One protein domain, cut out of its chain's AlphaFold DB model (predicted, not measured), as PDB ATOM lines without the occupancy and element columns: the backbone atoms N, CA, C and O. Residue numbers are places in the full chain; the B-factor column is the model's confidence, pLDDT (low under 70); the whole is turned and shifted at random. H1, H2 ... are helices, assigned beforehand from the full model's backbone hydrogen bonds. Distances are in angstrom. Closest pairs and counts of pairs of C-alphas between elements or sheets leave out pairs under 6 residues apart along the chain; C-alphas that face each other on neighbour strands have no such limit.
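Overview. This is residues 76 to 138 of the 278 residues of the protein "PREDICTED: LOC110809924 isoform" of Prunus dulcis (UniProt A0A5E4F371). What shape does the model show at first sight? One long helix, H1, makes an arm whose residues 76 to 90 stick out, while its other end joins a small body in which H3 lies crosswise near H1. In that body the short helix H2 packs on H3, and H4, a short turn of helix, follows at the far end of H3. What is it built of? The printed part has 63 residues with four named helices, in the order H1, H2, H3, H4, and no named strand, and its class is all helix. How compact is it? It is only just loose, close to compact, with a radius of gyration of the C-alphas of 13.1 A, and it spans 41 by 30 by 17 A, the arm making the length.

Along the chain. Where does the longest helix run? H1 holds residues 76 to 98, 23 residues, and is 32.2 A from first to last C-alpha. It begins at C-alpha 76, at (-23.667, -64.436, 21.020), and ends at C-alpha 98, at (-18.356, -33.472, 28.169). Which is the second long helix? H3 holds residues 118 to 130 and is 18.3 A from first to last C-alpha, beginning at C-alpha 118, at (-30.242, -36.085, 30.257). Where are the two short helices? H2 holds residues 106 to 109 and is 5.8 A long between its first and last C-alphas. H4 holds residues 132 to 136, is 7.8 A long in the same measure, and ends at C-alpha 136, at (-6.729, -43.608, 41.519).

Arrangement. What is found around H1? H1 touches no helix, but H1 and H3 are near each other, with no pair of C-alphas within 8 A and 7 pairs within 10 A. H1 and H2 are close but not clearly touching: their closest C-alphas, those of Trp 98 and Arg 108, are 7.5 A apart. Which helices touch? H2 and H3 touch, with 5 pairs of C-alphas within 8 A, the closest being those of Trp 109 and Arg 122 at 5.6 A. Where does H4 stand? H3 and H4 are close but not clearly touching, with the closest C-alphas, those of Trp 128 and Gln 134, 7.2 A apart. H4 is apart from H1 and from H2. What do the backbone N and O atoms show? In H1 and H3 every pair of O i and N i+4 is within hydrogen-bond range. In H4 0 of 1 such pairs is within range, beside 1 of 2 pairs of O i and N i+3; H2, with four residues, is too short for a pair of O i and N i+4 and has its 1 pair of O i and N i+3 within range.

Size, cuts and confidence. How large is it? The two C-alphas farthest apart are those of Arg 76 and Ser 105, at 41.6 A. Residues 76 to 90, which belong to H1, stand free; without them the body has 48 residues and spans 31 by 20 by 17 A, with a radius of gyration of 10.5 A. Is there a cut, and how long are the links? The printed part has no cut. The link from H3 to H4 is tight, with 1 residue, while those from H1 to H2, with 7 residues, and from H2 to H3, with 8 residues, are short. Where is the confidence low? The mean pLDDT of the printed part is 77.6, and 16 residues are under 70, namely residues 100 to 107 and 131 to 138. The mean pLDDT of H4 is 51, against 86 for H1.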
ATOM      1  N   ARG A  76     -22.981 -65.273  20.034       90.56
ATOM      2  CA  ARG A  76     -23.667 -64.436  21.020       90.56
ATOM      3  C   ARG A  76     -22.706 -63.893  22.076       90.56
ATOM      4  O   ARG A  76     -22.661 -62.683  22.269       90.56
ATOM      5  N   VAL A  77     -21.889 -64.749  22.694       90.12
ATOM      6  CA  VAL A  77     -20.900 -64.323  23.706       90.12
ATOM      7  C   VAL A  77     -19.940 -63.279  23.134       90.12
ATOM      8  O   VAL A  77     -19.684 -62.249  23.759       90.12
ATOM      9  N   VAL A  78     -19.424 -63.502  21.924       87.38
ATOM     10  CA  VAL A  78     -18.512 -62.551  21.270       87.38
ATOM     11  C   VAL A  78     -19.223 -61.238  20.927       87.38
ATOM     12  O   VAL A  78     -18.638 -60.166  21.090       87.38
ATOM     13  N   ALA A  79     -20.472 -61.291  20.464       87.12
ATOM     14  CA  ALA A  79     -21.271 -60.107  20.161       87.12
ATOM     15  C   ALA A  79     -21.561 -59.282  21.424       87.12
ATOM     16  O   ALA A  79     -21.325 -58.075  21.423       87.12
ATOM     17  N   GLU A  80     -21.968 -59.926  22.521       91.44
ATOM     18  CA  GLU A  80     -22.189 -59.285  23.823       91.44
ATOM     19  C   GLU A  80     -20.901 -58.630  24.349       91.44
ATOM     20  O   GLU A  80     -20.913 -57.474  24.776       91.44
ATOM     21  N   GLN A  81     -19.757 -59.315  24.245       84.25
ATOM     22  CA  GLN A  81     -18.453 -58.748  24.605       84.25
ATOM     23  C   GLN A  81     -18.099 -57.521  23.756       84.25
ATOM     24  O   GLN A  81     -17.619 -56.515  24.289       84.25
ATOM     25  N   LYS A  82     -18.341 -57.578  22.439       87.12
ATOM     26  CA  LYS A  82     -18.103 -56.453  21.523       87.12
ATOM     27  C   LYS A  82     -19.008 -55.269  21.851       87.12
ATOM     28  O   LYS A  82     -18.508 -54.150  21.929       87.12
ATOM     29  N   LEU A  83     -20.298 -55.510  22.073       91.12
ATOM     30  CA  LEU A  83     -21.261 -54.471  22.423       91.12
ATOM     31  C   LEU A  83     -20.885 -53.805  23.750       91.12
ATOM     32  O   LEU A  83     -20.831 -52.581  23.831       91.12
ATOM     33  N   ASN A  84     -20.521 -54.598  24.760       89.88
ATOM     34  CA  ASN A  84     -20.060 -54.086  26.047       89.88
ATOM     35  C   ASN A  84     -18.788 -53.231  25.899       89.88
ATOM     36  O   ASN A  84     -18.684 -52.155  26.484       89.88
ATOM     37  N   HIS A  85     -17.825 -53.664  25.082       82.00
ATOM     38  CA  HIS A  85     -16.624 -52.875  24.808       82.00
ATOM     39  C   HIS A  85     -16.947 -51.544  24.107       82.00
ATOM     40  O   HIS A  85     -16.457 -50.501  24.536       82.00
ATOM     41  N   LEU A  86     -17.797 -51.560  23.072       88.25
ATOM     42  CA  LEU A  86     -18.233 -50.343  22.375       88.25
ATOM     43  C   LEU A  86     -18.975 -49.388  23.313       88.25
ATOM     44  O   LEU A  86     -18.719 -48.189  23.289       88.25
ATOM     45  N   TRP A  87     -19.827 -49.919  24.188       87.62
ATOM     46  CA  TRP A  87     -20.529 -49.142  25.203       87.62
ATOM     47  C   TRP A  87     -19.577 -48.485  26.205       87.62
ATOM     48  O   TRP A  87     -19.692 -47.293  26.486       87.62
ATOM     49  N   LYS A  88     -18.588 -49.233  26.709       84.56
ATOM     50  CA  LYS A  88     -17.535 -48.688  27.581       84.56
ATOM     51  C   LYS A  88     -16.734 -47.594  26.875       84.56
ATOM     52  O   LYS A  88     -16.501 -46.546  27.471       84.56
ATOM     53  N   LYS A  89     -16.359 -47.810  25.609       85.62
ATOM     54  CA  LYS A  89     -15.652 -46.816  24.787       85.62
ATOM     55  C   LYS A  89     -16.493 -45.556  24.583       85.62
ATOM     56  O   LYS A  89     -15.985 -44.456  24.760       85.62
ATOM     57  N   HIS A  90     -17.777 -45.707  24.266       88.12
ATOM     58  CA  HIS A  90     -18.695 -44.583  24.112       88.12
ATOM     59  C   HIS A  90     -18.804 -43.770  25.407       88.12
ATOM     60  O   HIS A  90     -18.582 -42.566  25.380       88.12
ATOM     61  N   LYS A  91     -19.006 -44.422  26.559       86.56
ATOM     62  CA  LYS A  91     -18.993 -43.756  27.873       86.56
ATOM     63  C   LYS A  91     -17.682 -43.035  28.176       86.56
ATOM     64  O   LYS A  91     -17.712 -41.940  28.725       86.56
ATOM     65  N   ALA A  92     -16.541 -43.637  27.840       83.88
ATOM     66  CA  ALA A  92     -15.236 -43.010  28.028       83.88
ATOM     67  C   ALA A  92     -15.082 -41.753  27.157       83.88
ATOM     68  O   ALA A  92     -14.619 -40.728  27.649       83.88
ATOM     69  N   ASN A  93     -15.531 -41.806  25.901       85.31
ATOM     70  CA  ASN A  93     -15.536 -40.651  25.003       85.31
ATOM     71  C   ASN A  93     -16.481 -39.548  25.494       85.31
ATOM     72  O   ASN A  93     -16.103 -38.381  25.481       85.31
ATOM     73  N   LEU A  94     -17.677 -39.912  25.972       87.38
ATOM     74  CA  LEU A  94     -18.600 -38.951  26.571       87.38
ATOM     75  C   LEU A  94     -17.964 -38.264  27.783       87.38
ATOM     76  O   LEU A  94     -18.004 -37.048  27.911       87.38
ATOM     77  N   LYS A  95     -17.302 -39.031  28.651       82.06
ATOM     78  CA  LYS A  95     -16.574 -38.454  29.780       82.06
ATOM     79  C   LYS A  95     -15.488 -37.485  29.310       82.06
ATOM     80  O   LYS A  95     -15.411 -36.369  29.792       82.06
ATOM     81  N   LYS A  96     -14.659 -37.901  28.353       82.94
ATOM     82  CA  LYS A  96     -13.551 -37.084  27.846       82.94
ATOM     83  C   LYS A  96     -14.022 -35.749  27.264       82.94
ATOM     84  O   LYS A  96     -13.355 -34.743  27.458       82.94
ATOM     85  N   ASN A  97     -15.126 -35.767  26.525       82.62
ATOM     86  CA  ASN A  97     -15.573 -34.607  25.761       82.62
ATOM     87  C   ASN A  97     -16.494 -33.675  26.562       82.62
ATOM     88  O   ASN A  97     -16.527 -32.488  26.267       82.62
ATOM     89  N   TRP A  98     -17.250 -34.203  27.533       80.38
ATOM     90  CA  TRP A  98     -18.356 -33.472  28.169       80.38
ATOM     91  C   TRP A  98     -18.308 -33.466  29.704       80.38
ATOM     92  O   TRP A  98     -19.157 -32.840  30.327       80.38
ATOM     93  N   TYR A  99     -17.367 -34.176  30.338       79.06
ATOM     94  CA  TYR A  99     -17.229 -34.182  31.797       79.06
ATOM     95  C   TYR A  99     -15.949 -33.462  32.227       79.06
ATOM     96  O   TYR A  99     -14.847 -33.957  31.987       79.06
ATOM     97  N   ASP A 100     -16.111 -32.337  32.924       69.81
ATOM     98  CA  ASP A 100     -15.029 -31.651  33.630       69.81
ATOM     99  C   ASP A 100     -14.965 -32.136  35.096       69.81
ATOM    100  O   ASP A 100     -15.955 -32.021  35.826       69.81
ATOM    101  N   PRO A 101     -13.837 -32.719  35.549       63.78
ATOM    102  CA  PRO A 101     -13.662 -33.170  36.927       63.78
ATOM    103  C   PRO A 101     -13.697 -32.059  37.988       63.78
ATOM    104  O   PRO A 101     -13.865 -32.379  39.169       63.78
ATOM    105  N   PHE A 102     -13.496 -30.789  37.627       54.84
ATOM    106  CA  PHE A 102     -13.356 -29.717  38.612       54.84
ATOM    107  C   PHE A 102     -14.706 -29.100  39.023       54.84
ATOM    108  O   PHE A 102     -15.256 -28.223  38.373       54.84
ATOM    109  N   LEU A 103     -15.190 -29.601  40.166       58.56
ATOM    110  CA  LEU A 103     -16.147 -29.052  41.140       58.56
ATOM    111  C   LEU A 103     -17.402 -28.299  40.641       58.56
ATOM    112  O   LEU A 103     -17.384 -27.119  40.316       58.56
ATOM    113  N   ASN A 104     -18.546 -28.948  40.875       57.66
ATOM    114  CA  ASN A 104     -19.839 -28.347  41.230       57.66
ATOM    115  C   ASN A 104     -20.535 -27.408  40.233       57.66
ATOM    116  O   ASN A 104     -21.587 -26.877  40.586       57.66
ATOM    117  N   SER A 105     -20.068 -27.261  38.993       66.56
ATOM    118  CA  SER A 105     -20.846 -26.544  37.978       66.56
ATOM    119  C   SER A 105     -22.149 -27.296  37.663       66.56
ATOM    120  O   SER A 105     -22.182 -28.531  37.620       66.56
ATOM    121  N   GLU A 106     -23.253 -26.570  37.472       67.56
ATOM    122  CA  GLU A 106     -24.512 -27.160  36.989       67.56
ATOM    123  C   GLU A 106     -24.380 -27.659  35.543       67.56
ATOM    124  O   GLU A 106     -25.074 -28.591  35.135       67.56
ATOM    125  N   GLU A 107     -23.423 -27.100  34.800       69.69
ATOM    126  CA  GLU A 107     -23.086 -27.468  33.425       69.69
ATOM    127  C   GLU A 107     -22.664 -28.937  33.295       69.69
ATOM    128  O   GLU A 107     -22.923 -29.553  32.265       69.69
ATOM    129  N   ARG A 108     -22.140 -29.558  34.363       73.94
ATOM    130  CA  ARG A 108     -21.797 -30.990  34.362       73.94
ATOM    131  C   ARG A 108     -22.994 -31.909  34.150       73.94
ATOM    132  O   ARG A 108     -22.823 -33.047  33.722       73.94
ATOM    133  N   TRP A 109     -24.206 -31.453  34.467       75.88
ATOM    134  CA  TRP A 109     -25.434 -32.228  34.274       75.88
ATOM    135  C   TRP A 109     -25.969 -32.145  32.843       75.88
ATOM    136  O   TRP A 109     -26.937 -32.838  32.522       75.88
ATOM    137  N   ASN A 110     -25.334 -31.345  31.986       77.06
ATOM    138  CA  ASN A 110     -25.713 -31.175  30.597       77.06
ATOM    139  C   ASN A 110     -24.706 -31.889  29.688       77.06
ATOM    140  O   ASN A 110     -23.571 -31.463  29.521       77.06
ATOM    141  N   CYS A 111     -25.154 -32.982  29.074       77.81
ATOM    142  CA  CYS A 111     -24.507 -33.542  27.895       77.81
ATOM    143  C   CYS A 111     -25.152 -32.901  26.665       77.81
ATOM    144  O   CYS A 111     -26.381 -32.880  26.575       77.81
ATOM    145  N   THR A 112     -24.348 -32.415  25.726       77.94
ATOM    146  CA  THR A 112     -24.843 -31.832  24.467       77.94
ATOM    147  C   THR A 112     -24.799 -32.863  23.314       77.94
ATOM    148  O   THR A 112     -25.001 -32.524  22.154       77.94
ATOM    149  N   ASP A 113     -24.591 -34.156  23.622       82.50
ATOM    150  CA  ASP A 113     -24.817 -35.275  22.687       82.50
ATOM    151  C   ASP A 113     -26.291 -35.716  22.728       82.50
ATOM    152  O   ASP A 113     -26.742 -36.312  23.712       82.50
ATOM    153  N   ASP A 114     -27.021 -35.477  21.636       84.81
ATOM    154  CA  ASP A 114     -28.448 -35.810  21.483       84.81
ATOM    155  C   ASP A 114     -28.765 -37.306  21.649       84.81
ATOM    156  O   ASP A 114     -29.909 -37.689  21.899       84.81
ATOM    157  N   ARG A 115     -27.766 -38.187  21.510       87.06
ATOM    158  CA  ARG A 115     -27.945 -39.642  21.651       87.06
ATOM    159  C   ARG A 115     -28.053 -40.084  23.107       87.06
ATOM    160  O   ARG A 115     -28.411 -41.235  23.363       87.06
ATOM    161  N   VAL A 116     -27.714 -39.212  24.058       85.94
ATOM    162  CA  VAL A 116     -27.678 -39.517  25.490       85.94
ATOM    163  C   VAL A 116     -28.800 -38.763  26.191       85.94
ATOM    164  O   VAL A 116     -28.819 -37.537  26.230       85.94
ATOM    165  N   SER A 117     -29.729 -39.494  26.812       86.75
ATOM    166  CA  SER A 117     -30.767 -38.863  27.634       86.75
ATOM    167  C   SER A 117     -30.145 -38.107  28.815       86.75
ATOM    168  O   SER A 117     -29.241 -38.615  29.483       86.75
ATOM    169  N   LYS A 118     -30.684 -36.922  29.127       86.31
ATOM    170  CA  LYS A 118     -30.242 -36.085  30.257       86.31
ATOM    171  C   LYS A 118     -30.272 -36.839  31.591       86.31
ATOM    172  O   LYS A 118     -29.365 -36.695  32.406       86.31
ATOM    173  N   GLU A 119     -31.275 -37.688  31.807       86.75
ATOM    174  CA  GLU A 119     -31.378 -38.508  33.021       86.75
ATOM    175  C   GLU A 119     -30.305 -39.601  33.069       86.75
ATOM    176  O   GLU A 119     -29.685 -39.825  34.109       86.75
ATOM    177  N   GLN A 120     -30.033 -40.250  31.932       89.00
ATOM    178  CA  GLN A 120     -28.974 -41.258  31.828       89.00
ATOM    179  C   GLN A 120     -27.595 -40.638  32.064       89.00
ATOM    180  O   GLN A 120     -26.761 -41.241  32.740       89.00
ATOM    181  N   TRP A 121     -27.371 -39.427  31.548       88.44
ATOM    182  CA  TRP A 121     -26.162 -38.654  31.809       88.44
ATOM    183  C   TRP A 121     -26.028 -38.298  33.290       88.44
ATOM    184  O   TRP A 121     -24.984 -38.559  33.882       88.44
ATOM    185  N   ARG A 122     -27.098 -37.806  33.926       86.88
ATOM    186  CA  ARG A 122     -27.111 -37.499  35.365       86.88
ATOM    187  C   ARG A 122     -26.735 -38.716  36.214       86.88
ATOM    188  O   ARG A 122     -25.850 -38.621  37.060       86.88
ATOM    189  N   LEU A 123     -27.342 -39.875  35.958       86.75
ATOM    190  CA  LEU A 123     -26.996 -41.116  36.664       86.75
ATOM    191  C   LEU A 123     -25.537 -41.532  36.424       86.75
ATOM    192  O   LEU A 123     -24.876 -42.045  37.327       86.75
ATOM    193  N   LEU A 124     -25.020 -41.303  35.215       86.88
ATOM    194  CA  LEU A 124     -23.641 -41.622  34.859       86.88
ATOM    195  C   LEU A 124     -22.631 -40.715  35.576       86.88
ATOM    196  O   LEU A 124     -21.643 -41.220  36.107       86.88
ATOM    197  N   VAL A 125     -22.903 -39.409  35.639       84.62
ATOM    198  CA  VAL A 125     -22.093 -38.423  36.371       84.62
ATOM    199  C   VAL A 125     -22.091 -38.731  37.867       84.62
ATOM    200  O   VAL A 125     -21.026 -38.815  38.471       84.62
ATOM    201  N   GLN A 126     -23.249 -39.039  38.455       84.31
ATOM    202  CA  GLN A 126     -23.336 -39.441  39.862       84.31
ATOM    203  C   GLN A 126     -22.560 -40.740  40.144       84.31
ATOM    204  O   GLN A 126     -21.862 -40.856  41.153       84.31
ATOM    205  N   TYR A 127     -22.633 -41.728  39.245       81.69
ATOM    206  CA  TYR A 127     -21.824 -42.948  39.343       81.69
ATOM    207  C   TYR A 127     -20.320 -42.643  39.286       81.69
ATOM    208  O   TYR A 127     -19.521 -43.239  40.013       81.69
ATOM    209  N   TRP A 128     -19.920 -41.712  38.424       80.00
ATOM    210  CA  TRP A 128     -18.541 -41.260  38.337       80.00
ATOM    211  C   TRP A 128     -18.082 -40.597  39.637       80.00
ATOM    212  O   TRP A 128     -17.042 -41.006  40.143       80.00
ATOM    213  N   GLU A 129     -18.859 -39.683  40.211       75.31
ATOM    214  CA  GLU A 129     -18.535 -38.989  41.470       75.31
ATOM    215  C   GLU A 129     -18.502 -39.930  42.693       75.31
ATOM    216  O   GLU A 129     -17.717 -39.733  43.620       75.31
ATOM    217  N   THR A 130     -19.317 -40.990  42.700       74.25
ATOM    218  CA  THR A 130     -19.412 -41.942  43.827       74.25
ATOM    219  C   THR A 130     -18.387 -43.075  43.782       74.25
ATOM    220  O   THR A 130     -18.154 -43.731  44.800       74.25
ATOM    221  N   SER A 131     -17.764 -43.342  42.631       63.62
ATOM    222  CA  SER A 131     -16.884 -44.501  42.471       63.62
ATOM    223  C   SER A 131     -15.495 -44.269  43.091       63.62
ATOM    224  O   SER A 131     -14.740 -43.424  42.602       63.62
ATOM    225  N   PRO A 132     -15.062 -45.084  44.081       52.59
ATOM    226  CA  PRO A 132     -13.702 -45.033  44.626       52.59
ATOM    227  C   PRO A 132     -12.612 -45.264  43.570       52.59
ATOM    228  O   PRO A 132     -11.472 -44.860  43.777       52.59
ATOM    229  N   ALA A 133     -12.964 -45.870  42.428       49.22
ATOM    230  CA  ALA A 133     -12.064 -46.045  41.291       49.22
ATOM    231  C   ALA A 133     -11.576 -44.705  40.706       49.22
ATOM    232  O   ALA A 133     -10.558 -44.680  40.024       49.22
ATOM    233  N   GLN A 134     -12.253 -43.586  40.995       52.62
ATOM    234  CA  GLN A 134     -11.777 -42.262  40.601       52.62
ATOM    235  C   GLN A 134     -10.627 -41.724  41.448       52.62
ATOM    236  O   GLN A 134      -9.830 -40.953  40.923       52.62
ATOM    237  N   LYS A 135     -10.481 -42.155  42.710       49.25
ATOM    238  CA  LYS A 135      -9.382 -41.691  43.578       49.25
ATOM    239  C   LYS A 135      -7.998 -42.124  43.075       49.25
ATOM    240  O   LYS A 135      -6.997 -41.597  43.536       49.25
ATOM    241  N   VAL A 136      -7.954 -43.063  42.126       49.78
ATOM    242  CA  VAL A 136      -6.729 -43.608  41.519       49.78
ATOM    243  C   VAL A 136      -6.617 -43.239  40.034       49.78
ATOM    244  O   VAL A 136      -5.662 -43.642  39.381       49.78
ATOM    245  N   ASN A 137      -7.565 -42.473  39.470       48.41
ATOM    246  CA  ASN A 137      -7.455 -42.032  38.080       48.41
ATOM    247  C   ASN A 137      -6.268 -41.074  37.965       48.41
ATOM    248  O   ASN A 137      -6.366 -39.888  38.282       48.41
ATOM    249  N   HIS A 138      -5.145 -41.609  37.492       49.16
ATOM    250  CA  HIS A 138      -4.045 -40.846  36.927       49.16
ATOM    251  C   HIS A 138      -4.646 -39.763  36.026       49.16
ATOM    252  O   HIS A 138      -5.570 -40.051  35.266       49.16
TER     253      HIS A 138